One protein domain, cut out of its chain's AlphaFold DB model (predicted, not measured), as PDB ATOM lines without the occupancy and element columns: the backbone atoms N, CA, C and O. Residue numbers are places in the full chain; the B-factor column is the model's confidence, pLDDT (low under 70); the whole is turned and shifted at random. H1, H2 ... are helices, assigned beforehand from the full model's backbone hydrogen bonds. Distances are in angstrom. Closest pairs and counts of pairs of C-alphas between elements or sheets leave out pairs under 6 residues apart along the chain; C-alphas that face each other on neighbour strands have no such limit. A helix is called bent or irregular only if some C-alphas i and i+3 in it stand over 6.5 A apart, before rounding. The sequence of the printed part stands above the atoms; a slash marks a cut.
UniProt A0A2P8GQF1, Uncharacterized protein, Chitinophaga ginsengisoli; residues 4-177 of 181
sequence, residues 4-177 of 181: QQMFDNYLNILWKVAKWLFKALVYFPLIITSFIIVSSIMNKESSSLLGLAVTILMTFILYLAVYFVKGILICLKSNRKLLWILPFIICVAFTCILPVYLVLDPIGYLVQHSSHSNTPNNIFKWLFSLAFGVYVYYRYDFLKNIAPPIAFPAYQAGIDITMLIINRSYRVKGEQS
ATOM      1  N   GLN A   4       4.555  90.718 200.090       78.56
ATOM      2  CA  GLN A   4       5.325  90.735 198.840       78.56
ATOM      3  C   GLN A   4       5.232  89.410 198.071       78.56
ATOM      4  O   GLN A   4       5.019  89.411 196.863       78.56
ATOM      5  N   GLN A   5       5.300  88.272 198.765       78.44
ATOM      6  CA  GLN A   5       5.217  86.954 198.135       78.44
ATOM      7  C   GLN A   5       3.809  86.671 197.586       78.44
ATOM      8  O   GLN A   5       3.667  85.977 196.579       78.44
ATOM      9  N   MET A   6       2.764  87.220 198.218       78.75
ATOM     10  CA  MET A   6       1.401  87.168 197.678       78.75
ATOM     11  C   MET A   6       1.269  88.037 196.424       78.75
ATOM     12  O   MET A   6       0.771  87.551 195.409       78.75
ATOM     13  N   PHE A   7       1.769  89.277 196.455       83.44
ATOM     14  CA  PHE A   7       1.729  90.198 195.316       83.44
ATOM     15  C   PHE A   7       2.450  89.644 194.077       83.44
ATOM     16  O   PHE A   7       1.878  89.632 192.984       83.44
ATOM     17  N   ASP A   8       3.651  89.090 194.251       85.81
ATOM     18  CA  ASP A   8       4.423  88.492 193.158       85.81
ATOM     19  C   ASP A   8       3.699  87.293 192.536       85.81
ATOM     20  O   ASP A   8       3.688  87.119 191.314       85.81
ATOM     21  N   ASN A   9       3.037  86.475 193.359       84.88
ATOM     22  CA  ASN A   9       2.298  85.318 192.870       84.88
ATOM     23  C   ASN A   9       1.051  85.745 192.074       84.88
ATOM     24  O   ASN A   9       0.781  85.187 191.009       84.88
ATOM     25  N   TYR A  10       0.336  86.782 192.529       84.75
ATOM     26  CA  TYR A  10      -0.784  87.366 191.786       84.75
ATOM     27  C   TYR A  10      -0.345  87.975 190.452       84.75
ATOM     28  O   TYR A  10      -0.984  87.711 189.433       84.75
ATOM     29  N   LEU A  11       0.762  88.724 190.419       86.44
ATOM     30  CA  LEU A  11       1.318  89.257 189.171       86.44
ATOM     31  C   LEU A  11       1.699  88.142 188.197       86.44
ATOM     32  O   LEU A  11       1.420  88.235 187.002       86.44
ATOM     33  N   ASN A  12       2.289  87.059 188.698       85.44
ATOM     34  CA  ASN A  12       2.693  85.936 187.863       85.44
ATOM     35  C   ASN A  12       1.475  85.175 187.300       85.44
ATOM     36  O   ASN A  12       1.482  84.755 186.140       85.44
ATOM     37  N   ILE A  13       0.396  85.037 188.080       86.25
ATOM     38  CA  ILE A  13      -0.884  84.486 187.604       86.25
ATOM     39  C   ILE A  13      -1.503  85.406 186.545       86.25
ATOM     40  O   ILE A  13      -1.848  84.929 185.463       86.25
ATOM     41  N   LEU A  14      -1.586  86.715 186.806       84.94
ATOM     42  CA  LEU A  14      -2.103  87.702 185.851       84.94
ATOM     43  C   LEU A  14      -1.325  87.672 184.536       84.94
ATOM     44  O   LEU A  14      -1.923  87.668 183.463       84.94
ATOM     45  N   TRP A  15       0.000  87.570 184.605       83.88
ATOM     46  CA  TRP A  15       0.858  87.465 183.431       83.88
ATOM     47  C   TRP A  15       0.596  86.191 182.618       83.88
ATOM     48  O   TRP A  15       0.530  86.236 181.387       83.88
ATOM     49  N   LYS A  16       0.396  85.046 183.286       83.50
ATOM     50  CA  LYS A  16       0.023  83.788 182.616       83.50
ATOM     51  C   LYS A  16      -1.342  83.891 181.939       83.50
ATOM     52  O   LYS A  16      -1.468  83.478 180.787       83.50
ATOM     53  N   VAL A  17      -2.336  84.461 182.620       82.56
ATOM     54  CA  VAL A  17      -3.686  84.664 182.069       82.56
ATOM     55  C   VAL A  17      -3.644  85.616 180.877       82.56
ATOM     56  O   VAL A  17      -4.218  85.306 179.838       82.56
ATOM     57  N   ALA A  18      -2.901  86.721 180.978       78.31
ATOM     58  CA  ALA A  18      -2.713  87.659 179.878       78.31
ATOM     59  C   ALA A  18      -2.108  86.963 178.651       78.31
ATOM     60  O   ALA A  18      -2.654  87.074 177.557       78.31
ATOM     61  N   LYS A  19      -1.042  86.168 178.822       78.19
ATOM     62  CA  LYS A  19      -0.450  85.381 177.723       78.19
ATOM     63  C   LYS A  19      -1.455  84.436 177.064       78.19
ATOM     64  O   LYS A  19      -1.495  84.353 175.838       78.19
ATOM     65  N   TRP A  20      -2.269  83.742 177.856       78.88
ATOM     66  CA  TRP A  20      -3.315  82.855 177.341       78.88
ATOM     67  C   TRP A  20      -4.401  83.612 176.580       78.88
ATOM     68  O   TRP A  20      -4.783  83.190 175.489       78.88
ATOM     69  N   LEU A  21      -4.851  84.753 177.103       75.88
ATOM     70  CA  LEU A  21      -5.809  85.625 176.428       75.88
ATOM     71  C   LEU A  21      -5.259  86.132 175.095       75.88
ATOM     72  O   LEU A  21      -5.936  86.022 174.078       75.88
ATOM     73  N   PHE A  22      -4.010  86.603 175.067       72.62
ATOM     74  CA  PHE A  22      -3.357  87.033 173.831       72.62
ATOM     75  C   PHE A  22      -3.212  85.898 172.810       72.62
ATOM     76  O   PHE A  22      -3.291  86.152 171.610       72.62
ATOM     77  N   LYS A  23      -3.023  84.651 173.261       73.44
ATOM     78  CA  LYS A  23      -2.993  83.466 172.393       73.44
ATOM     79  C   LYS A  23      -4.381  83.152 171.827       73.44
ATOM     80  O   LYS A  23      -4.514  82.966 170.623       73.44
ATOM     81  N   ALA A  24      -5.418  83.162 172.664       74.50
ATOM     82  CA  ALA A  24      -6.806  82.939 172.245       74.50
ATOM     83  C   ALA A  24      -7.292  83.997 171.242       74.50
ATOM     84  O   ALA A  24      -8.035  83.707 170.308       74.50
ATOM     85  N   LEU A  25      -6.815  85.223 171.408       73.25
ATOM     86  CA  LEU A  25      -7.181  86.377 170.606       73.25
ATOM     87  C   LEU A  25      -6.710  86.279 169.142       73.25
ATOM     88  O   LEU A  25      -7.369  86.812 168.254       73.25
ATOM     89  N   VAL A  26      -5.667  85.491 168.863       75.38
ATOM     90  CA  VAL A  26      -5.257  85.121 167.494       75.38
ATOM     91  C   VAL A  26      -6.341  84.297 166.781       75.38
ATOM     92  O   VAL A  26      -6.531  84.433 165.576       75.38
ATOM     93  N   TYR A  27      -7.097  83.481 167.524       81.12
ATOM     94  CA  TYR A  27      -8.174  82.634 166.997       81.12
ATOM     95  C   TYR A  27      -9.535  83.341 166.951       81.12
ATOM     96  O   TYR A  27     -10.478  82.834 166.347       81.12
ATOM     97  N   PHE A  28      -9.645  84.530 167.539       80.94
ATOM     98  CA  PHE A  28     -10.869  85.325 167.577       80.94
ATOM     99  C   PHE A  28     -11.544  85.566 166.209       80.94
ATOM    100  O   PHE A  28     -12.750  85.319 166.125       80.94
ATOM    101  N   PRO A  29     -10.841  85.957 165.116       82.69
ATOM    102  CA  PRO A  29     -11.484  86.111 163.801       82.69
ATOM    103  C   PRO A  29     -12.123  84.811 163.320       82.69
ATOM    104  O   PRO A  29     -13.208  84.827 162.738       82.69
ATOM    105  N   LEU A  30     -11.455  83.685 163.571       87.12
ATOM    106  CA  LEU A  30     -11.907  82.363 163.150       87.12
ATOM    107  C   LEU A  30     -13.167  81.958 163.913       87.12
ATOM    108  O   LEU A  30     -14.117  81.494 163.292       87.12
ATOM    109  N   ILE A  31     -13.184  82.182 165.230       87.38
ATOM    110  CA  ILE A  31     -14.316  81.859 166.111       87.38
ATOM    111  C   ILE A  31     -15.536  82.731 165.788       87.38
ATOM    112  O   ILE A  31     -16.659  82.242 165.760       87.38
ATOM    113  N   ILE A  32     -15.345  84.025 165.523       84.88
ATOM    114  CA  ILE A  32     -16.472  84.905 165.182       84.88
ATOM    115  C   ILE A  32     -17.030  84.561 163.809       84.88
ATOM    116  O   ILE A  32     -18.243  84.442 163.644       84.88
ATOM    117  N   THR A  33     -16.154  84.364 162.827       85.06
ATOM    118  CA  THR A  33     -16.582  84.011 161.473       85.06
ATOM    119  C   THR A  33     -17.315  82.672 161.475       85.06
ATOM    120  O   THR A  33     -18.380  82.557 160.872       85.06
ATOM    121  N   SER A  34     -16.801  81.674 162.199       87.69
ATOM    122  CA  SER A  34     -17.471  80.382 162.338       87.69
ATOM    123  C   SER A  34     -18.822  80.523 163.035       87.69
ATOM    124  O   SER A  34     -19.799  79.964 162.549       87.69
ATOM    125  N   PHE A  35     -18.918  81.322 164.100       87.38
ATOM    126  CA  PHE A  35     -20.177  81.565 164.797       87.38
ATOM    127  C   PHE A  35     -21.228  82.221 163.895       87.38
ATOM    128  O   PHE A  35     -22.386  81.805 163.913       87.38
ATOM    129  N   ILE A  36     -20.841  83.206 163.076       85.56
ATOM    130  CA  ILE A  36     -21.741  83.868 162.119       85.56
ATOM    131  C   ILE A  36     -22.226  82.873 161.061       85.56
ATOM    132  O   ILE A  36     -23.426  82.797 160.798       85.56
ATOM    133  N   ILE A  37     -21.315  82.079 160.486       86.19
ATOM    134  CA  ILE A  37     -21.662  81.058 159.487       86.19
ATOM    135  C   ILE A  37     -22.635  80.039 160.086       86.19
ATOM    136  O   ILE A  37     -23.672  79.752 159.493       86.19
ATOM    137  N   VAL A  38     -22.332  79.520 161.278       87.31
ATOM    138  CA  VAL A  38     -23.177  78.528 161.952       87.31
ATOM    139  C   VAL A  38     -24.531  79.124 162.310       87.31
ATOM    140  O   VAL A  38     -25.547  78.511 162.001       87.31
ATOM    141  N   SER A  39     -24.572  80.336 162.863       84.19
ATOM    142  CA  SER A  39     -25.824  81.026 163.206       84.19
ATOM    143  C   SER A  39     -26.690  81.344 161.984       84.19
ATOM    144  O   SER A  39     -27.906  81.417 162.108       84.19
ATOM    145  N   SER A  40     -26.085  81.527 160.806       84.62
ATOM    146  CA  SER A  40     -26.824  81.735 159.555       84.62
ATOM    147  C   SER A  40     -27.382  80.440 158.959       84.62
ATOM    148  O   SER A  40     -28.343  80.503 158.197       84.62
ATOM    149  N   ILE A  41     -26.760  79.290 159.239       85.06
ATOM    150  CA  ILE A  41     -27.146  77.985 158.676       85.06
ATOM    151  C   ILE A  41     -28.100  77.238 159.616       85.06
ATOM    152  O   ILE A  41     -29.001  76.536 159.159       85.06
ATOM    153  N   MET A  42     -27.908  77.360 160.929       81.06
ATOM    154  CA  MET A  42     -28.741  76.683 161.915       81.06
ATOM    155  C   MET A  42     -30.045  77.438 162.170       81.06
ATOM    156  O   MET A  42     -30.058  78.613 162.530       81.06
ATOM    157  N   ASN A  43     -31.157  76.709 162.086       70.75
ATOM    158  CA  ASN A  43     -32.450  77.191 162.555       70.75
ATOM    159  C   ASN A  43     -32.465  77.320 164.090       70.75
ATOM    160  O   ASN A  43     -31.824  76.540 164.804       70.75
ATOM    161  N   LYS A  44     -33.257  78.279 164.592       67.06
ATOM    162  CA  LYS A  44     -33.375  78.657 166.018       67.06
ATOM    163  C   LYS A  44     -33.767  77.517 166.977       67.06
ATOM    164  O   LYS A  44     -33.659  77.697 168.182       67.06
ATOM    165  N   GLU A  45     -34.216  76.373 166.465       60.03
ATOM    166  CA  GLU A  45     -34.677  75.214 167.253       60.03
ATOM    167  C   GLU A  45     -33.570  74.210 167.612       60.03
ATOM    168  O   GLU A  45     -33.805  73.226 168.312       60.03
ATOM    169  N   SER A  46     -32.353  74.427 167.128       65.00
ATOM    170  CA  SER A  46     -31.222  73.547 167.421       65.00
ATOM    171  C   SER A  46     -30.729  73.720 168.863       65.00
ATOM    172  O   SER A  46     -30.682  74.824 169.409       65.00
ATOM    173  N   SER A  47     -30.351  72.611 169.508       78.19
ATOM    174  CA  SER A  47     -29.855  72.644 170.884       78.19
ATOM    175  C   SER A  47     -28.575  73.483 170.977       78.19
ATOM    176  O   SER A  47     -27.661  73.355 170.160       78.19
ATOM    177  N   SER A  48     -28.486  74.334 172.005       79.19
ATOM    178  CA  SER A  48     -27.353  75.255 172.202       79.19
ATOM    179  C   SER A  48     -25.988  74.550 172.194       79.19
ATOM    180  O   SER A  48     -24.988  75.148 171.800       79.19
ATOM    181  N   LEU A  49     -25.939  73.282 172.612       85.75
ATOM    182  CA  LEU A  49     -24.718  72.479 172.645       85.75
ATOM    183  C   LEU A  49     -24.272  72.060 171.236       85.75
ATOM    184  O   LEU A  49     -23.082  72.118 170.928       85.75
ATOM    185  N   LEU A  50     -25.218  71.709 170.360       86.25
ATOM    186  CA  LEU A  50     -24.928  71.355 168.970       86.25
ATOM    187  C   LEU A  50     -24.371  72.563 168.211       86.25
ATOM    188  O   LEU A  50     -23.370  72.433 167.512       86.25
ATOM    189  N   GLY A  51     -24.931  73.754 168.430       85.06
ATOM    190  CA  GLY A  51     -24.404  74.988 167.840       85.06
ATOM    191  C   GLY A  51     -22.970  75.301 168.230       85.06
ATOM    192  O   GLY A  51     -22.149  75.649 167.377       85.06
ATOM    193  N   LEU A  52     -22.640  75.119 169.508       87.50
ATOM    194  CA  LEU A  52     -21.281  75.312 169.995       87.50
ATOM    195  C   LEU A  52     -20.318  74.295 169.363       87.50
ATOM    196  O   LEU A  52     -19.259  74.683 168.871       87.50
ATOM    197  N   ALA A  53     -20.698  73.016 169.303       88.94
ATOM    198  CA  ALA A  53     -19.879  71.970 168.691       88.94
ATOM    199  C   ALA A  53     -19.609  72.237 167.199       88.94
ATOM    200  O   ALA A  53     -18.463  72.150 166.750       88.94
ATOM    201  N   VAL A  54     -20.636  72.631 166.439       88.94
ATOM    202  CA  VAL A  54     -20.491  72.978 165.017       88.94
ATOM    203  C   VAL A  54     -19.627  74.233 164.848       88.94
ATOM    204  O   VAL A  54     -18.795  74.284 163.947       88.94
ATOM    205  N   THR A  55     -19.737  75.218 165.743       90.00
ATOM    206  CA  THR A  55     -18.885  76.423 165.721       90.00
ATOM    207  C   THR A  55     -17.411  76.077 165.928       90.00
ATOM    208  O   THR A  55     -16.550  76.571 165.196       90.00
ATOM    209  N   ILE A  56     -17.093  75.186 166.874       89.88
ATOM    210  CA  ILE A  56     -15.719  74.706 167.094       89.88
ATOM    211  C   ILE A  56     -15.199  73.994 165.841       89.88
ATOM    212  O   ILE A  56     -14.097  74.290 165.378       89.88
ATOM    213  N   LEU A  57     -16.005  73.103 165.256       92.06
ATOM    214  CA  LEU A  57     -15.638  72.386 164.038       92.06
ATOM    215  C   LEU A  57     -15.372  73.350 162.870       92.06
ATOM    216  O   LEU A  57     -14.350  73.243 162.196       92.06
ATOM    217  N   MET A  58     -16.244  74.337 162.665       90.19
ATOM    218  CA  MET A  58     -16.074  75.346 161.615       90.19
ATOM    219  C   MET A  58     -14.855  76.238 161.861       90.19
ATOM    220  O   MET A  58     -14.131  76.554 160.921       90.19
ATOM    221  N   THR A  59     -14.561  76.583 163.117       91.06
ATOM    222  CA  THR A  59     -13.322  77.290 163.489       91.06
ATOM    223  C   THR A  59     -12.092  76.483 163.077       91.06
ATOM    224  O   THR A  59     -11.160  77.033 162.493       91.06
ATOM    225  N   PHE A  60     -12.099  75.173 163.336       90.00
ATOM    226  CA  PHE A  60     -11.007  74.281 162.956       90.00
ATOM    227  C   PHE A  60     -10.836  74.191 161.433       90.00
ATOM    228  O   PHE A  60      -9.719  74.280 160.929       90.00
ATOM    229  N   ILE A  61     -11.936  74.101 160.681       91.06
ATOM    230  CA  ILE A  61     -11.904  74.099 159.211       91.06
ATOM    231  C   ILE A  61     -11.328  75.415 158.673       91.06
ATOM    232  O   ILE A  61     -10.440  75.394 157.820       91.06
ATOM    233  N   LEU A  62     -11.778  76.563 159.193       90.38
ATOM    234  CA  LEU A  62     -11.239  77.871 158.809       90.38
ATOM    235  C   LEU A  62      -9.749  77.987 159.147       90.38
ATOM    236  O   LEU A  62      -8.980  78.533 158.359       90.38
ATOM    237  N   TYR A  63      -9.323  77.444 160.288       89.62
ATOM    238  CA  TYR A  63      -7.917  77.406 160.674       89.62
ATOM    239  C   TYR A  63      -7.070  76.633 159.654       89.62
ATOM    240  O   TYR A  63      -6.059  77.150 159.173       89.62
ATOM    241  N   LEU A  64      -7.514  75.437 159.255       89.94
ATOM    242  CA  LEU A  64      -6.861  74.663 158.197       89.94
ATOM    243  C   LEU A  64      -6.845  75.420 156.865       89.94
ATOM    244  O   LEU A  64      -5.821  75.429 156.186       89.94
ATOM    245  N   ALA A  65      -7.937  76.104 156.515       89.31
ATOM    246  CA  ALA A  65      -8.023  76.904 155.297       89.31
ATOM    247  C   ALA A  65      -7.016  78.070 155.286       89.31
ATOM    248  O   ALA A  65      -6.363  78.305 154.271       89.31
ATOM    249  N   VAL A  66      -6.818  78.768 156.410       89.44
ATOM    250  CA  VAL A  66      -5.804  79.834 156.516       89.44
ATOM    251  C   VAL A  66      -4.398  79.282 156.260       89.44
ATOM    252  O   VAL A  66      -3.631  79.882 155.504       89.44
ATOM    253  N   TYR A  67      -4.058  78.124 156.832       88.81
ATOM    254  CA  TYR A  67      -2.757  77.491 156.593       88.81
ATOM    255  C   TYR A  67      -2.622  76.915 155.184       88.81
ATOM    256  O   TYR A  67      -1.544  76.987 154.602       88.81
ATOM    257  N   PHE A  68      -3.706  76.428 154.588       89.38
ATOM    258  CA  PHE A  68      -3.730  76.042 153.181       89.38
ATOM    259  C   PHE A  68      -3.372  77.228 152.270       89.38
ATOM    260  O   PHE A  68      -2.467  77.132 151.440       89.38
ATOM    261  N   VAL A  69      -3.999  78.389 152.488       89.12
ATOM    262  CA  VAL A  69      -3.688  79.624 151.746       89.12
ATOM    263  C   VAL A  69      -2.258  80.102 152.027       89.12
ATOM    264  O   VAL A  69      -1.571  80.551 151.106       89.12
ATOM    265  N   LYS A  70      -1.756  79.941 153.261       87.81
ATOM    266  CA  LYS A  70      -0.344  80.198 153.594       87.81
ATOM    267  C   LYS A  70       0.602  79.330 152.749       87.81
ATOM    268  O   LYS A  70       1.602  79.843 152.251       87.81
ATOM    269  N   GLY A  71       0.284  78.053 152.535       85.62
ATOM    270  CA  GLY A  71       1.060  77.158 151.665       85.62
ATOM    271  C   GLY A  71       1.130  77.656 150.220       85.62
ATOM    272  O   GLY A  71       2.215  77.749 149.639       85.62
ATOM    273  N   ILE A  72      -0.014  78.086 149.675       88.31
ATOM    274  CA  ILE A  72      -0.098  78.705 148.341       88.31
ATOM    275  C   ILE A  72       0.791  79.952 148.264       88.31
ATOM    276  O   ILE A  72       1.587  80.105 147.334       88.31
ATOM    277  N   LEU A  73       0.685  80.834 149.260       88.88
ATOM    278  CA  LEU A  73       1.464  82.067 149.349       88.88
ATOM    279  C   LEU A  73       2.965  81.791 149.310       88.88
ATOM    280  O   LEU A  73       3.679  82.413 148.522       88.88
ATOM    281  N   ILE A  74       3.452  80.869 150.143       87.50
ATOM    282  CA  ILE A  74       4.882  80.556 150.233       87.50
ATOM    283  C   ILE A  74       5.391  79.975 148.912       87.50
ATOM    284  O   ILE A  74       6.440  80.399 148.417       87.50
ATOM    285  N   CYS A  75       4.624  79.079 148.289       84.62
ATOM    286  CA  CYS A  75       4.977  78.520 146.989       84.62
ATOM    287  C   CYS A  75       5.017  79.604 145.892       84.62
ATOM    288  O   CYS A  75       5.988  79.688 145.136       84.62
ATOM    289  N   LEU A  76       4.024  80.498 145.823       84.94
ATOM    290  CA  LEU A  76       4.012  81.606 144.856       84.94
ATOM    291  C   LEU A  76       5.165  82.595 145.084       84.94
ATOM    292  O   LEU A  76       5.802  83.040 144.122       84.94
ATOM    293  N   LYS A  77       5.461  82.913 146.350       84.75
ATOM    294  CA  LYS A  77       6.557  83.805 146.744       84.75
ATOM    295  C   LYS A  77       7.912  83.232 146.337       84.75
ATOM    296  O   LYS A  77       8.720  83.954 145.754       84.75
ATOM    297  N   SER A  78       8.143  81.942 146.589       83.62
ATOM    298  CA  SER A  78       9.378  81.246 146.202       83.62
ATOM    299  C   SER A  78       9.616  81.295 144.688       83.62
ATOM    300  O   SER A  78      10.732  81.528 144.228       83.62
ATOM    301  N   ASN A  79       8.543  81.212 143.898       82.69
ATOM    302  CA  ASN A  79       8.597  81.319 142.439       82.69
ATOM    303  C   ASN A  79       8.617  82.763 141.900       82.69
ATOM    304  O   ASN A  79       8.442  82.968 140.698       82.69
ATOM    305  N   ARG A  80       8.797  83.778 142.761       78.94
ATOM    306  CA  ARG A  80       8.821  85.213 142.406       78.94
ATOM    307  C   ARG A  80       7.586  85.694 141.623       78.94
ATOM    308  O   ARG A  80       7.660  86.666 140.873       78.94
ATOM    309  N   LYS A  81       6.431  85.040 141.786       79.81
ATOM    310  CA  LYS A  81       5.179  85.428 141.117       79.81
ATOM    311  C   LYS A  81       4.434  86.453 141.958       79.81
ATOM    312  O   LYS A  81       3.940  86.097 143.016       79.81
ATOM    313  N   LEU A  82       4.256  87.680 141.463       82.94
ATOM    314  CA  LEU A  82       3.515  88.756 142.157       82.94
ATOM    315  C   LEU A  82       2.109  88.358 142.648       82.94
ATOM    316  O   LEU A  82       1.604  88.959 143.592       82.94
ATOM    317  N   LEU A  83       1.512  87.310 142.072       83.69
ATOM    318  CA  LEU A  83       0.254  86.717 142.530       83.69
ATOM    319  C   LEU A  83       0.265  86.287 144.009       83.69
ATOM    320  O   LEU A  83      -0.813  86.152 144.570       83.69
ATOM    321  N   TRP A  84       1.428  86.119 144.662       82.44
ATOM    322  CA  TRP A  84       1.511  85.823 146.104       82.44
ATOM    323  C   TRP A  84       0.939  86.942 146.993       82.44
ATOM    324  O   TRP A  84       0.522  86.674 148.119       82.44
ATOM    325  N   ILE A  85       0.887  88.184 146.496       83.88
ATOM    326  CA  ILE A  85       0.370  89.339 147.245       83.88
ATOM    327  C   ILE A  85      -1.136  89.199 147.505       83.88
ATOM    328  O   ILE A  85      -1.627  89.617 148.547       83.88
ATOM    329  N   LEU A  86      -1.873  88.568 146.591       85.81
ATOM    330  CA  LEU A  86      -3.324  88.409 146.696       85.81
ATOM    331  C   LEU A  86      -3.735  87.518 147.893       85.81
ATOM    332  O   LEU A  86      -4.442  88.016 148.773       85.81
ATOM    333  N   PRO A  87      -3.259  86.257 148.021       84.00
ATOM    334  CA  PRO A  87      -3.545  85.439 149.199       84.00
ATOM    335  C   PRO A  87      -2.971  86.052 150.483       84.00
ATOM    336  O   PRO A  87      -3.569  85.902 151.543       84.00
ATOM    337  N   PHE A  88      -1.861  86.797 150.399       84.50
ATOM    338  CA  PHE A  88      -1.308  87.521 151.544       84.50
ATOM    339  C   PHE A  88      -2.264  88.592 152.073       84.50
ATOM    340  O   PHE A  88      -2.578  88.587 153.261       84.50
ATOM    341  N   ILE A  89      -2.761  89.474 151.200       84.69
ATOM    342  CA  ILE A  89      -3.705  90.528 151.587       84.69
ATOM    343  C   ILE A  89      -4.978  89.911 152.162       84.69
ATOM    344  O   ILE A  89      -5.455  90.389 153.185       84.69
ATOM    345  N   ILE A  90      -5.497  88.831 151.568       85.25
ATOM    346  CA  ILE A  90      -6.691  88.143 152.078       85.25
ATOM    347  C   ILE A  90      -6.442  87.592 153.488       85.25
ATOM    348  O   ILE A  90      -7.226  87.871 154.395       85.25
ATOM    349  N   CYS A  91      -5.345  86.858 153.701       85.00
ATOM    350  CA  CYS A  91      -4.997  86.317 155.015       85.00
ATOM    351  C   CYS A  91      -4.815  87.421 156.060       85.00
ATOM    352  O   CYS A  91      -5.352  87.309 157.159       85.00
ATOM    353  N   VAL A  92      -4.091  88.493 155.730       82.19
ATOM    354  CA  VAL A  92      -3.840  89.611 156.649       82.19
ATOM    355  C   VAL A  92      -5.124  90.388 156.932       82.19
ATOM    356  O   VAL A  92      -5.406  90.689 158.086       82.19
ATOM    357  N   ALA A  93      -5.952  90.667 155.928       82.94
ATOM    358  CA  ALA A  93      -7.225  91.347 156.142       82.94
ATOM    359  C   ALA A  93      -8.151  90.525 157.047       82.94
ATOM    360  O   ALA A  93      -8.694  91.038 158.025       82.94
ATOM    361  N   PHE A  94      -8.262  89.227 156.776       82.12
ATOM    362  CA  PHE A  94      -9.117  88.335 157.544       82.12
ATOM    363  C   PHE A  94      -8.623  88.114 158.982       82.12
ATOM    364  O   PHE A  94      -9.413  88.152 159.920       82.12
ATOM    365  N   THR A  95      -7.321  87.902 159.179       80.88
ATOM    366  CA  THR A  95      -6.769  87.580 160.508       80.88
ATOM    367  C   THR A  95      -6.387  88.805 161.329       80.88
ATOM    368  O   THR A  95      -6.443  88.742 162.548       80.88
ATOM    369  N   CYS A  96      -6.001  89.916 160.697       77.38
ATOM    370  CA  CYS A  96      -5.471  91.089 161.392       77.38
ATOM    371  C   CYS A  96      -6.453  92.266 161.385       77.38
ATOM    372  O   CYS A  96      -6.597  92.921 162.409       77.38
ATOM    373  N   ILE A  97      -7.145  92.545 160.274       76.12
ATOM    374  CA  ILE A  97      -8.041  93.717 160.178       76.12
ATOM    375  C   ILE A  97      -9.410  93.416 160.798       76.12
ATOM    376  O   ILE A  97      -9.944  94.230 161.550       76.12
ATOM    377  N   LEU A  98      -9.966  92.231 160.531       73.81
ATOM    378  CA  LEU A  98     -11.300  91.858 161.006       73.81
ATOM    379  C   LEU A  98     -11.418  91.837 162.547       73.81
ATOM    380  O   LEU A  98     -12.358  92.440 163.065       73.81
ATOM    381  N   PRO A  99     -10.483  91.242 163.319       69.69
ATOM    382  CA  PRO A  99     -10.571  91.270 164.784       69.69
ATOM    383  C   PRO A  99     -10.392  92.666 165.352       69.69
ATOM    384  O   PRO A  99     -11.051  93.019 166.320       69.69
ATOM    385  N   VAL A 100      -9.506  93.457 164.746       71.12
ATOM    386  CA  VAL A 100      -9.274  94.842 165.144       71.12
ATOM    387  C   VAL A 100     -10.568  95.638 165.028       71.12
ATOM    388  O   VAL A 100     -10.953  96.297 165.987       71.12
ATOM    389  N   TYR A 101     -11.281  95.514 163.907       71.19
ATOM    390  CA  TYR A 101     -12.575  96.167 163.720       71.19
ATOM    391  C   TYR A 101     -13.599  95.740 164.783       71.19
ATOM    392  O   TYR A 101     -14.244  96.582 165.400       71.19
ATOM    393  N   LEU A 102     -13.685  94.438 165.066       68.25
ATOM    394  CA  LEU A 102     -14.620  93.882 166.052       68.25
ATOM    395  C   LEU A 102     -14.300  94.280 167.500       68.25
ATOM    396  O   LEU A 102     -15.203  94.387 168.323       68.25
ATOM    397  N   VAL A 103     -13.024  94.486 167.824       65.31
ATOM    398  CA  VAL A 103     -12.560  94.855 169.171       65.31
ATOM    399  C   VAL A 103     -12.593  96.378 169.385       65.31
ATOM    400  O   VAL A 103     -12.776  96.838 170.512       65.31
ATOM    401  N   LEU A 104     -12.469  97.177 168.321       66.12
ATOM    402  CA  LEU A 104     -12.477  98.643 168.388       66.12
ATOM    403  C   LEU A 104     -13.817  99.234 168.846       66.12
ATOM    404  O   LEU A 104     -13.812 100.193 169.623       66.12
ATOM    405  N   ASP A 105     -14.941  98.672 168.401       64.81
ATOM    406  CA  ASP A 105     -16.281  99.131 168.793       64.81
ATOM    407  C   ASP A 105     -16.525  99.027 170.311       64.81
ATOM    408  O   ASP A 105     -16.770 100.060 170.943       64.81
ATOM    409  N   PRO A 106     -16.392  97.852 170.959       61.41
ATOM    410  CA  PRO A 106     -16.629  97.720 172.397       61.41
ATOM    411  C   PRO A 106     -15.612  98.491 173.252       61.41
ATOM    412  O   PRO A 106     -15.988  99.061 174.278       61.41
ATOM    413  N   ILE A 107     -14.345  98.592 172.825       59.12
ATOM    414  CA  ILE A 107     -13.360  99.463 173.491       59.12
ATOM    415  C   ILE A 107     -13.797 100.926 173.388       59.12
ATOM    416  O   ILE A 107     -13.674 101.679 174.350       59.12
ATOM    417  N   GLY A 108     -14.357 101.337 172.251       57.59
ATOM    418  CA  GLY A 108     -14.924 102.666 172.088       57.59
ATOM    419  C   GLY A 108     -15.999 102.995 173.114       57.59
ATOM    420  O   GLY A 108     -15.934 104.077 173.694       57.59
ATOM    421  N   TYR A 109     -16.905 102.059 173.386       58.50
ATOM    422  CA  TYR A 109     -17.935 102.216 174.413       58.50
ATOM    423  C   TYR A 109     -17.356 102.261 175.837       58.50
ATOM    424  O   TYR A 109     -17.758 103.109 176.633       58.50
ATOM    425  N   LEU A 110     -16.368 101.416 176.154       55.97
ATOM    426  CA  LEU A 110     -15.729 101.392 177.478       55.97
ATOM    427  C   LEU A 110     -14.944 102.677 177.783       55.97
ATOM    428  O   LEU A 110     -15.025 103.212 178.889       55.97
ATOM    429  N   VAL A 111     -14.207 103.206 176.803       55.44
ATOM    430  CA  VAL A 111     -13.407 104.427 176.994       55.44
ATOM    431  C   VAL A 111     -14.301 105.675 177.034       55.44
ATOM    432  O   VAL A 111     -14.006 106.623 177.763       55.44
ATOM    433  N   GLN A 112     -15.435 105.670 176.325       52.59
ATOM    434  CA  GLN A 112     -16.400 106.774 176.353       52.59
ATOM    435  C   GLN A 112     -17.107 106.913 177.710       52.59
ATOM    436  O   GLN A 112     -17.441 108.027 178.101       52.59
ATOM    437  N   HIS A 113     -17.275 105.820 178.464       50.09
ATOM    438  CA  HIS A 113     -17.853 105.871 179.812       50.09
ATOM    439  C   HIS A 113     -16.857 106.334 180.893       50.09
ATOM    440  O   HIS A 113     -17.259 106.845 181.932       50.09
ATOM    441  N   SER A 114     -15.554 106.187 180.637       47.91
ATOM    442  CA  SER A 114     -14.475 106.529 181.578       47.91
ATOM    443  C   SER A 114     -14.010 107.991 181.472       47.91
ATOM    444  O   SER A 114     -13.475 108.551 182.427       47.91
ATOM    445  N   SER A 115     -14.242 108.656 180.335       45.62
ATOM    446  CA  SER A 115     -13.671 109.980 180.060       45.62
ATOM    447  C   SER A 115     -14.734 111.078 179.991       45.62
ATOM    448  O   SER A 115     -15.277 111.369 178.930       45.62
ATOM    449  N   HIS A 116     -14.960 111.771 181.109       50.41
ATOM    450  CA  HIS A 116     -15.629 113.079 181.151       50.41
ATOM    451  C   HIS A 116     -14.683 114.203 180.667       50.41
ATOM    452  O   HIS A 116     -14.520 115.225 181.330       50.41
ATOM    453  N   SER A 117     -13.977 114.001 179.547       43.25
ATOM    454  CA  SER A 117     -13.083 115.014 178.973       43.25
ATOM    455  C   SER A 117     -13.099 115.003 177.442       43.25
ATOM    456  O   SER A 117     -12.913 113.979 176.784       43.25
ATOM    457  N   ASN A 118     -13.351 116.187 176.883       50.62
ATOM    458  CA  ASN A 118     -13.436 116.505 175.458       50.62
ATOM    459  C   ASN A 118     -12.065 116.429 174.757       50.62
ATOM    460  O   ASN A 118     -11.530 117.444 174.313       50.62
ATOM    461  N   THR A 119     -11.494 115.233 174.615       51.59
ATOM    462  CA  THR A 119     -10.299 115.007 173.780       51.59
ATOM    463  C   THR A 119     -10.532 113.811 172.855       51.59
ATOM    464  O   THR A 119     -11.133 112.820 173.276       51.59
ATOM    465  N   PRO A 120     -10.119 113.879 171.573       52.91
ATOM    466  CA  PRO A 120     -10.535 112.915 170.569       52.91
ATOM    467  C   PRO A 120      -9.869 111.570 170.850       52.91
ATOM    468  O   PRO A 120      -8.709 111.339 170.510       52.91
ATOM    469  N   ASN A 121     -10.653 110.651 171.410       58.81
ATOM    470  CA  ASN A 121     -10.358 109.236 171.666       58.81
ATOM    471  C   ASN A 121      -9.915 108.426 170.423       58.81
ATOM    472  O   ASN A 121      -9.855 107.200 170.459       58.81
ATOM    473  N   ASN A 122      -9.637 109.089 169.301       64.38
ATOM    474  CA  ASN A 122      -9.335 108.491 168.012       64.38
ATOM    475  C   ASN A 122      -7.873 108.024 167.913       64.38
ATOM    476  O   ASN A 122      -7.609 106.984 167.318       64.38
ATOM    477  N   ILE A 123      -6.928 108.737 168.544       72.50
ATOM    478  CA  ILE A 123      -5.488 108.417 168.456       72.50
ATOM    479  C   ILE A 123      -5.158 107.131 169.227       72.50
ATOM    480  O   ILE A 123      -4.503 106.247 168.683       72.50
ATOM    481  N   PHE A 124      -5.651 106.986 170.462       69.06
ATOM    482  CA  PHE A 124      -5.432 105.772 171.261       69.06
ATOM    483  C   PHE A 124      -6.079 104.534 170.630       69.06
ATOM    484  O   PHE A 124      -5.458 103.473 170.599       69.06
ATOM    485  N   LYS A 125      -7.284 104.678 170.060       67.81
ATOM    486  CA  LYS A 125      -7.944 103.615 169.286       67.81
ATOM    487  C   LYS A 125      -7.095 103.180 168.094       67.81
ATOM    488  O   LYS A 125      -6.860 101.988 167.919       67.81
ATOM    489  N   TRP A 126      -6.588 104.138 167.317       71.06
ATOM    490  CA  TRP A 126      -5.719 103.863 166.172       71.06
ATOM    491  C   TRP A 126      -4.410 103.179 166.569       71.06
ATOM    492  O   TRP A 126      -4.016 102.201 165.937       71.06
ATOM    493  N   LEU A 127      -3.761 103.655 167.634       77.19
ATOM    494  CA  LEU A 127      -2.505 103.089 168.117       77.19
ATOM    495  C   LEU A 127      -2.694 101.653 168.623       77.19
ATOM    496  O   LEU A 127      -1.905 100.776 168.279       77.19
ATOM    497  N   PHE A 128      -3.765 101.398 169.383       73.25
ATOM    498  CA  PHE A 128      -4.100 100.058 169.870       73.25
ATOM    499  C   PHE A 128      -4.425  99.103 168.717       73.25
ATOM    500  O   PHE A 128      -3.898  97.996 168.662       73.25
ATOM    501  N   SER A 129      -5.226  99.560 167.754       71.38
ATOM    502  CA  SER A 129      -5.556  98.843 166.517       71.38
ATOM    503  C   SER A 129      -4.314  98.446 165.718       71.38
ATOM    504  O   SER A 129      -4.154  97.287 165.334       71.38
ATOM    505  N   LEU A 130      -3.399  99.394 165.505       78.94
ATOM    506  CA  LEU A 130      -2.172  99.156 164.754       78.94
ATOM    507  C   LEU A 130      -1.244  98.192 165.502       78.94
ATOM    508  O   LEU A 130      -0.760  97.232 164.908       78.94
ATOM    509  N   ALA A 131      -1.045  98.394 166.807       78.19
ATOM    510  CA  ALA A 131      -0.237  97.503 167.639       78.19
ATOM    511  C   ALA A 131      -0.795  96.071 167.659       78.19
ATOM    512  O   ALA A 131      -0.042  95.105 167.543       78.19
ATOM    513  N   PHE A 132      -2.118  95.932 167.742       74.12
ATOM    514  CA  PHE A 132      -2.804  94.649 167.702       74.12
ATOM    515  C   PHE A 132      -2.637  93.946 166.353       74.12
ATOM    516  O   PHE A 132      -2.274  92.772 166.311       74.12
ATOM    517  N   GLY A 133      -2.866  94.655 165.243       73.38
ATOM    518  CA  GLY A 133      -2.695  94.092 163.904       73.38
ATOM    519  C   GLY A 133      -1.260  93.620 163.667       73.38
ATOM    520  O   GLY A 133      -1.042  92.519 163.163       73.38
ATOM    521  N   VAL A 134      -0.277  94.411 164.112       78.06
ATOM    522  CA  VAL A 134       1.146  94.044 164.070       78.06
ATOM    523  C   VAL A 134       1.427  92.811 164.933       78.06
ATOM    524  O   VAL A 134       2.111  91.895 164.481       78.06
ATOM    525  N   TYR A 135       0.870  92.735 166.144       77.50
ATOM    526  CA  TYR A 135       1.029  91.577 167.026       77.50
ATOM    527  C   TYR A 135       0.505  90.280 166.390       77.50
ATOM    528  O   TYR A 135       1.221  89.276 166.347       77.50
ATOM    529  N   VAL A 136      -0.717  90.299 165.844       74.25
ATOM    530  CA  VAL A 136      -1.311  89.127 165.181       74.25
ATOM    531  C   VAL A 136      -0.496  88.727 163.950       74.25
ATOM    532  O   VAL A 136      -0.214  87.541 163.755       74.25
ATOM    533  N   TYR A 137      -0.033  89.705 163.166       77.88
ATOM    534  CA  TYR A 137       0.842  89.468 162.020       77.88
ATOM    535  C   TYR A 137       2.134  88.733 162.410       77.88
ATOM    536  O   TYR A 137       2.485  87.728 161.784       77.88
ATOM    537  N   TYR A 138       2.812  89.190 163.467       77.44
ATOM    538  CA  TYR A 138       4.020  88.539 163.978       77.44
ATOM    539  C   TYR A 138       3.759  87.107 164.442       77.44
ATOM    540  O   TYR A 138       4.624  86.252 164.277       77.44
ATOM    541  N   ARG A 139       2.576  86.814 164.999       76.56
ATOM    542  CA  ARG A 139       2.285  85.466 165.499       76.56
ATOM    543  C   ARG A 139       1.973  84.460 164.396       76.56
ATOM    544  O   ARG A 139       2.335  83.294 164.539       76.56
ATOM    545  N   TYR A 140       1.345  84.889 163.304       71.31
ATOM    546  CA  TYR A 140       1.104  84.014 162.152       71.31
ATOM    547  C   TYR A 140       2.346  83.796 161.282       71.31
ATOM    548  O   TYR A 140       2.415  82.787 160.566       71.31
ATOM    549  N   ASP A 141       3.311  84.727 161.329       77.81
ATOM    550  CA  ASP A 141       4.583  84.650 160.601       77.81
ATOM    551  C   ASP A 141       4.339  84.210 159.137       77.81
ATOM    552  O   ASP A 141       4.921  83.247 158.627       77.81
ATOM    553  N   PHE A 142       3.387  84.876 158.464       77.00
ATOM    554  CA  PHE A 142       2.829  84.451 157.166       77.00
ATOM    555  C   PHE A 142       3.888  84.247 156.078       77.00
ATOM    556  O   PHE A 142       3.685  83.471 155.149       77.00
ATOM    557  N   LEU A 143       5.019  84.941 156.197       78.69
ATOM    558  CA  LEU A 143       6.117  84.911 155.241       78.69
ATOM    559  C   LEU A 143       7.168  83.828 155.518       78.69
ATOM    560  O   LEU A 143       8.046  83.647 154.667       78.69
ATOM    561  N   LYS A 144       7.107  83.148 156.671       82.75
ATOM    562  CA  LYS A 144       7.987  82.026 157.012       82.75
ATOM    563  C   LYS A 144       7.361  80.706 156.566       82.75
ATOM    564  O   LYS A 144       6.157  80.498 156.718       82.75
ATOM    565  N   ASN A 145       8.201  79.799 156.073       82.25
ATOM    566  CA  ASN A 145       7.829  78.468 155.587       82.25
ATOM    567  C   ASN A 145       7.564  77.470 156.735       82.25
ATOM    568  O   ASN A 145       8.013  76.334 156.678       82.25
ATOM    569  N   ILE A 146       6.874  77.908 157.792       82.00
ATOM    570  CA  ILE A 146       6.603  77.103 158.987       82.00
ATOM    571  C   ILE A 146       5.100  76.954 159.219       82.00
ATOM    572  O   ILE A 146       4.342  77.930 159.124       82.00
ATOM    573  N   ALA A 147       4.677  75.737 159.554       83.06
ATOM    574  CA  ALA A 147       3.311  75.431 159.958       83.06
ATOM    575  C   ALA A 147       3.285  74.519 161.199       83.06
ATOM    576  O   ALA A 147       4.144  73.646 161.335       83.06
ATOM    577  N   PRO A 148       2.297  74.684 162.095       83.25
ATOM    578  CA  PRO A 148       2.136  73.816 163.249       83.25
ATOM    579  C   PRO A 148       1.688  72.415 162.813       83.25
ATOM    580  O   PRO A 148       0.975  72.291 161.814       83.25
ATOM    581  N   PRO A 149       2.022  71.361 163.582       81.94
ATOM    582  CA  PRO A 149       1.761  69.958 163.231       81.94
ATOM    583  C   PRO A 149       0.322  69.691 162.790       81.94
ATOM    584  O   PRO A 149       0.077  69.002 161.804       81.94
ATOM    585  N   ILE A 150      -0.636  70.281 163.504       84.12
ATOM    586  CA  ILE A 150      -2.068  70.064 163.290       84.12
ATOM    587  C   ILE A 150      -2.524  70.619 161.929       84.12
ATOM    588  O   ILE A 150      -3.398  70.042 161.289       84.12
ATOM    589  N   ALA A 151      -1.923  71.722 161.470       85.88
ATOM    590  CA  ALA A 151      -2.260  72.365 160.199       85.88
ATOM    591  C   ALA A 151      -1.267  72.053 159.070       85.88
ATOM    592  O   ALA A 151      -1.496  72.447 157.927       85.88
ATOM    593  N   PHE A 152      -0.190  71.321 159.368       86.88
ATOM    594  CA  PHE A 152       0.814  70.897 158.402       86.88
ATOM    595  C   PHE A 152       0.240  70.170 157.172       86.88
ATOM    596  O   PHE A 152       0.636  70.534 156.065       86.88
ATOM    597  N   PRO A 153      -0.715  69.216 157.278       88.12
ATOM    598  CA  PRO A 153      -1.249  68.555 156.084       88.12
ATOM    599  C   PRO A 153      -1.988  69.528 155.157       88.12
ATOM    600  O   PRO A 153      -1.817  69.468 153.942       88.12
ATOM    601  N   ALA A 154      -2.755  70.471 155.714       89.50
ATOM    602  CA  ALA A 154      -3.422  71.506 154.925       89.50
ATOM    603  C   ALA A 154      -2.406  72.468 154.289       89.50
ATOM    604  O   ALA A 154      -2.522  72.816 153.117       89.50
ATOM    605  N   TYR A 155      -1.369  72.850 155.036       88.25
ATOM    606  CA  TYR A 155      -0.271  73.670 154.532       88.25
ATOM    607  C   TYR A 155       0.460  73.010 153.352       88.25
ATOM    608  O   TYR A 155       0.633  73.634 152.302       88.25
ATOM    609  N   GLN A 156       0.829  71.734 153.493       88.06
ATOM    610  CA  GLN A 156       1.501  70.964 152.448       88.06
ATOM    611  C   GLN A 156       0.605  70.787 151.216       88.06
ATOM    612  O   GLN A 156       1.067  71.014 150.101       88.06
ATOM    613  N   ALA A 157      -0.688  70.501 151.399       88.75
ATOM    614  CA  ALA A 157      -1.640  70.414 150.290       88.75
ATOM    615  C   ALA A 157      -1.724  71.727 149.483       88.75
ATOM    616  O   ALA A 157      -1.797  71.696 148.253       88.75
ATOM    617  N   GLY A 158      -1.665  72.884 150.154       87.50
ATOM    618  CA  GLY A 158      -1.627  74.194 149.497       87.50
ATOM    619  C   GLY A 158      -0.368  74.402 148.648       87.50
ATOM    620  O   GLY A 158      -0.445  74.933 147.534       87.50
ATOM    621  N   ILE A 159       0.786  73.939 149.136       87.69
ATOM    622  CA  ILE A 159       2.042  73.938 148.373       87.69
ATOM    623  C   ILE A 159       1.925  73.010 147.157       87.69
ATOM    624  O   ILE A 159       2.222  73.437 146.041       87.69
ATOM    625  N   ASP A 160       1.469  71.774 147.353       87.19
ATOM    626  CA  ASP A 160       1.427  70.741 146.313       87.19
ATOM    627  C   ASP A 160       0.498  71.133 145.156       87.19
ATOM    628  O   ASP A 160       0.892  71.062 143.989       87.19
ATOM    629  N   ILE A 161      -0.701  71.646 145.458       87.25
ATOM    630  CA  ILE A 161      -1.635  72.160 144.441       87.25
ATOM    631  C   ILE A 161      -1.006  73.315 143.659       87.25
ATOM    632  O   ILE A 161      -1.098  73.372 142.432       87.25
ATOM    633  N   THR A 162      -0.321  74.225 144.349       86.06
ATOM    634  CA  THR A 162       0.339  75.357 143.688       86.06
ATOM    635  C   THR A 162       1.495  74.893 142.800       86.06
ATOM    636  O   THR A 162       1.681  75.432 141.708       86.06
ATOM    637  N   MET A 163       2.247  73.870 143.215       83.88
ATOM    638  CA  MET A 163       3.291  73.270 142.383       83.88
ATOM    639  C   MET A 163       2.720  72.644 141.109       83.88
ATOM    640  O   MET A 163       3.291  72.860 140.038       83.88
ATOM    641  N   LEU A 164       1.593  71.926 141.209       84.44
ATOM    642  CA  LEU A 164       0.904  71.349 140.047       84.44
ATOM    643  C   LEU A 164       0.501  72.432 139.040       84.44
ATOM    644  O   LEU A 164       0.704  72.268 137.841       84.44
ATOM    645  N   ILE A 165      -0.005  73.568 139.526       83.94
ATOM    646  CA  ILE A 165      -0.435  74.687 138.675       83.94
ATOM    647  C   ILE A 165       0.761  75.382 138.001       83.94
ATOM    648  O   ILE A 165       0.667  75.803 136.850       83.94
ATOM    649  N   ILE A 166       1.897  75.519 138.694       80.88
ATOM    650  CA  ILE A 166       3.054  76.283 138.194       80.88
ATOM    651  C   ILE A 166       3.941  75.457 137.242       80.88
ATOM    652  O   ILE A 166       4.749  76.040 136.519       80.88
ATOM    653  N   ASN A 167       3.786  74.128 137.195       66.62
ATOM    654  CA  ASN A 167       4.406  73.167 136.259       66.62
ATOM    655  C   ASN A 167       5.953  73.231 136.112       66.62
ATOM    656  O   ASN A 167       6.547  72.535 135.290       66.62
ATOM    657  N   ARG A 168       6.631  74.074 136.904       59.03
ATOM    658  CA  ARG A 168       8.090  74.268 136.939       59.03
ATOM    659  C   ARG A 168       8.504  75.043 138.197       59.03
ATOM    660  O   ARG A 168       9.121  76.100 138.119       59.03
ATOM    661  N   SER A 169       8.096  74.565 139.370       51.50
ATOM    662  CA  SER A 169       8.442  75.210 140.643       51.50
ATOM    663  C   SER A 169       9.738  74.644 141.223       51.50
ATOM    664  O   SER A 169       9.942  73.429 141.215       51.50
ATOM    665  N   TYR A 170      10.584  75.506 141.798       57.53
ATOM    666  CA  TYR A 170      11.608  75.063 142.754       57.53
ATOM    667  C   TYR A 170      10.920  74.232 143.852       57.53
ATOM    668  O   TYR A 170       9.839  74.604 144.316       57.53
ATOM    669  N   ARG A 171      11.506  73.090 144.241       60.25
ATOM    670  CA  ARG A 171      10.959  72.206 145.285       60.25
ATOM    671  C   ARG A 171      10.946  72.943 146.628       60.25
ATOM    672  O   ARG A 171      11.949  72.952 147.334       60.25
ATOM    673  N   VAL A 172       9.816  73.547 146.977       66.69
ATOM    674  CA  VAL A 172       9.572  74.088 148.318       66.69
ATOM    675  C   VAL A 172       8.961  72.972 149.151       66.69
ATOM    676  O   VAL A 172       7.862  72.520 148.856       66.69
ATOM    677  N   LYS A 173       9.675  72.485 150.164       71.69
ATOM    678  CA  LYS A 173       9.101  71.573 151.161       71.69
ATOM    679  C   LYS A 173       8.671  72.388 152.368       71.69
ATOM    680  O   LYS A 173       9.424  73.266 152.786       71.69
ATOM    681  N   GLY A 174       7.478  72.128 152.893       70.50
ATOM    682  CA  GLY A 174       7.036  72.769 154.122       70.50
ATOM    683  C   GLY A 174       7.890  72.345 155.312       70.50
ATOM    684  O   GLY A 174       8.247  71.172 155.416       70.50
ATOM    685  N   GLU A 175       8.207  73.280 156.206       76.06
ATOM    686  CA  GLU A 175       8.841  72.971 157.488       76.06
ATOM    687  C   GLU A 175       7.788  72.985 158.600       76.06
ATOM    688  O   GLU A 175       6.842  73.780 158.599       76.06
ATOM    689  N   GLN A 176       7.925  72.063 159.544       69.50
ATOM    690  CA  GLN A 176       7.036  71.960 160.693       69.50
ATOM    691  C   GLN A 176       7.610  72.795 161.843       69.50
ATOM    692  O   GLN A 176       8.807  72.732 162.106       69.50
ATOM    693  N   SER A 177       6.780  73.583 162.530       72.88
ATOM    694  CA  SER A 177       7.222  74.284 163.739       72.88
ATOM    695  C   SER A 177       7.239  73.338 164.941       72.88
ATOM    696  O   SER A 177       6.254  72.638 165.184       72.88
TER     697      SER A 177
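What this domain is: This is residues 4 to 177 of the 181 residues of an uncharacterized protein of Chitinophaga ginsengisoli (UniProt A0A2P8GQF1). The longest helix, H1, is bent: its first arm, H1a, sticks out with residues 4 to 21, and its second arm, H1b, packs on residues 51 to 63 of H2. H2 and H3 form a V, H4 folds back on H3, and H5 packs on residues 64 to 76 of H2. The 174 printed residues, with five named helices in the order H1 to H5 and no named strand, are all helix by class and loose, with a radius of gyration of the C-alphas of 20.0 A and spans of 63 by 43 by 41 A.

Where its parts are: H1, residues 4 to 41, begins at C-alpha 4 (5.325, 90.735, 198.840). By its hydrogen bonds it was assigned as one helix, but C-alphas 26 and 29 are 7.3 A apart; H1a is residues 4 to 26, 33.6 A, and H1b residues 29 to 41. H2 is residues 48 to 78, 45.4 A; H3 is residues 82 to 114, 46.8 A, with a kink of 34 degrees near residue 106. H4 is residues 122 to 140, and H5, residues 152 to 166, ends at C-alpha 166 (3.054, 76.283, 138.194).

How they stand to each other: H1b touches H2 at a steep tilt of 53 degrees, opposite ways, closest at C-alphas of Ser 34 and Met 58, 5.3 A. H2 and H3 form a hairpin, closest at C-alphas of Leu 73 and Trp 84, 5.0 A. H3 and H4 form another, closest at C-alphas of Cys 96 and Gly 133, 4.8 A. H5 touches H2, closest at C-alphas of Phe 68 and Tyr 155, 4.4 A. Every O i to N i+4 pair is within hydrogen-bond range in H1b, H2, H4 and H5; H1a has 18 of 19, H3 22 of 29.

The domain as a whole: The C-alphas farthest apart, of Gln 4 and Asn 167, are 65.0 A apart. The printed part has no cut; H4 to H5 is a long link. pLDDT is under 70 in 34 residues, among them 102 to 122.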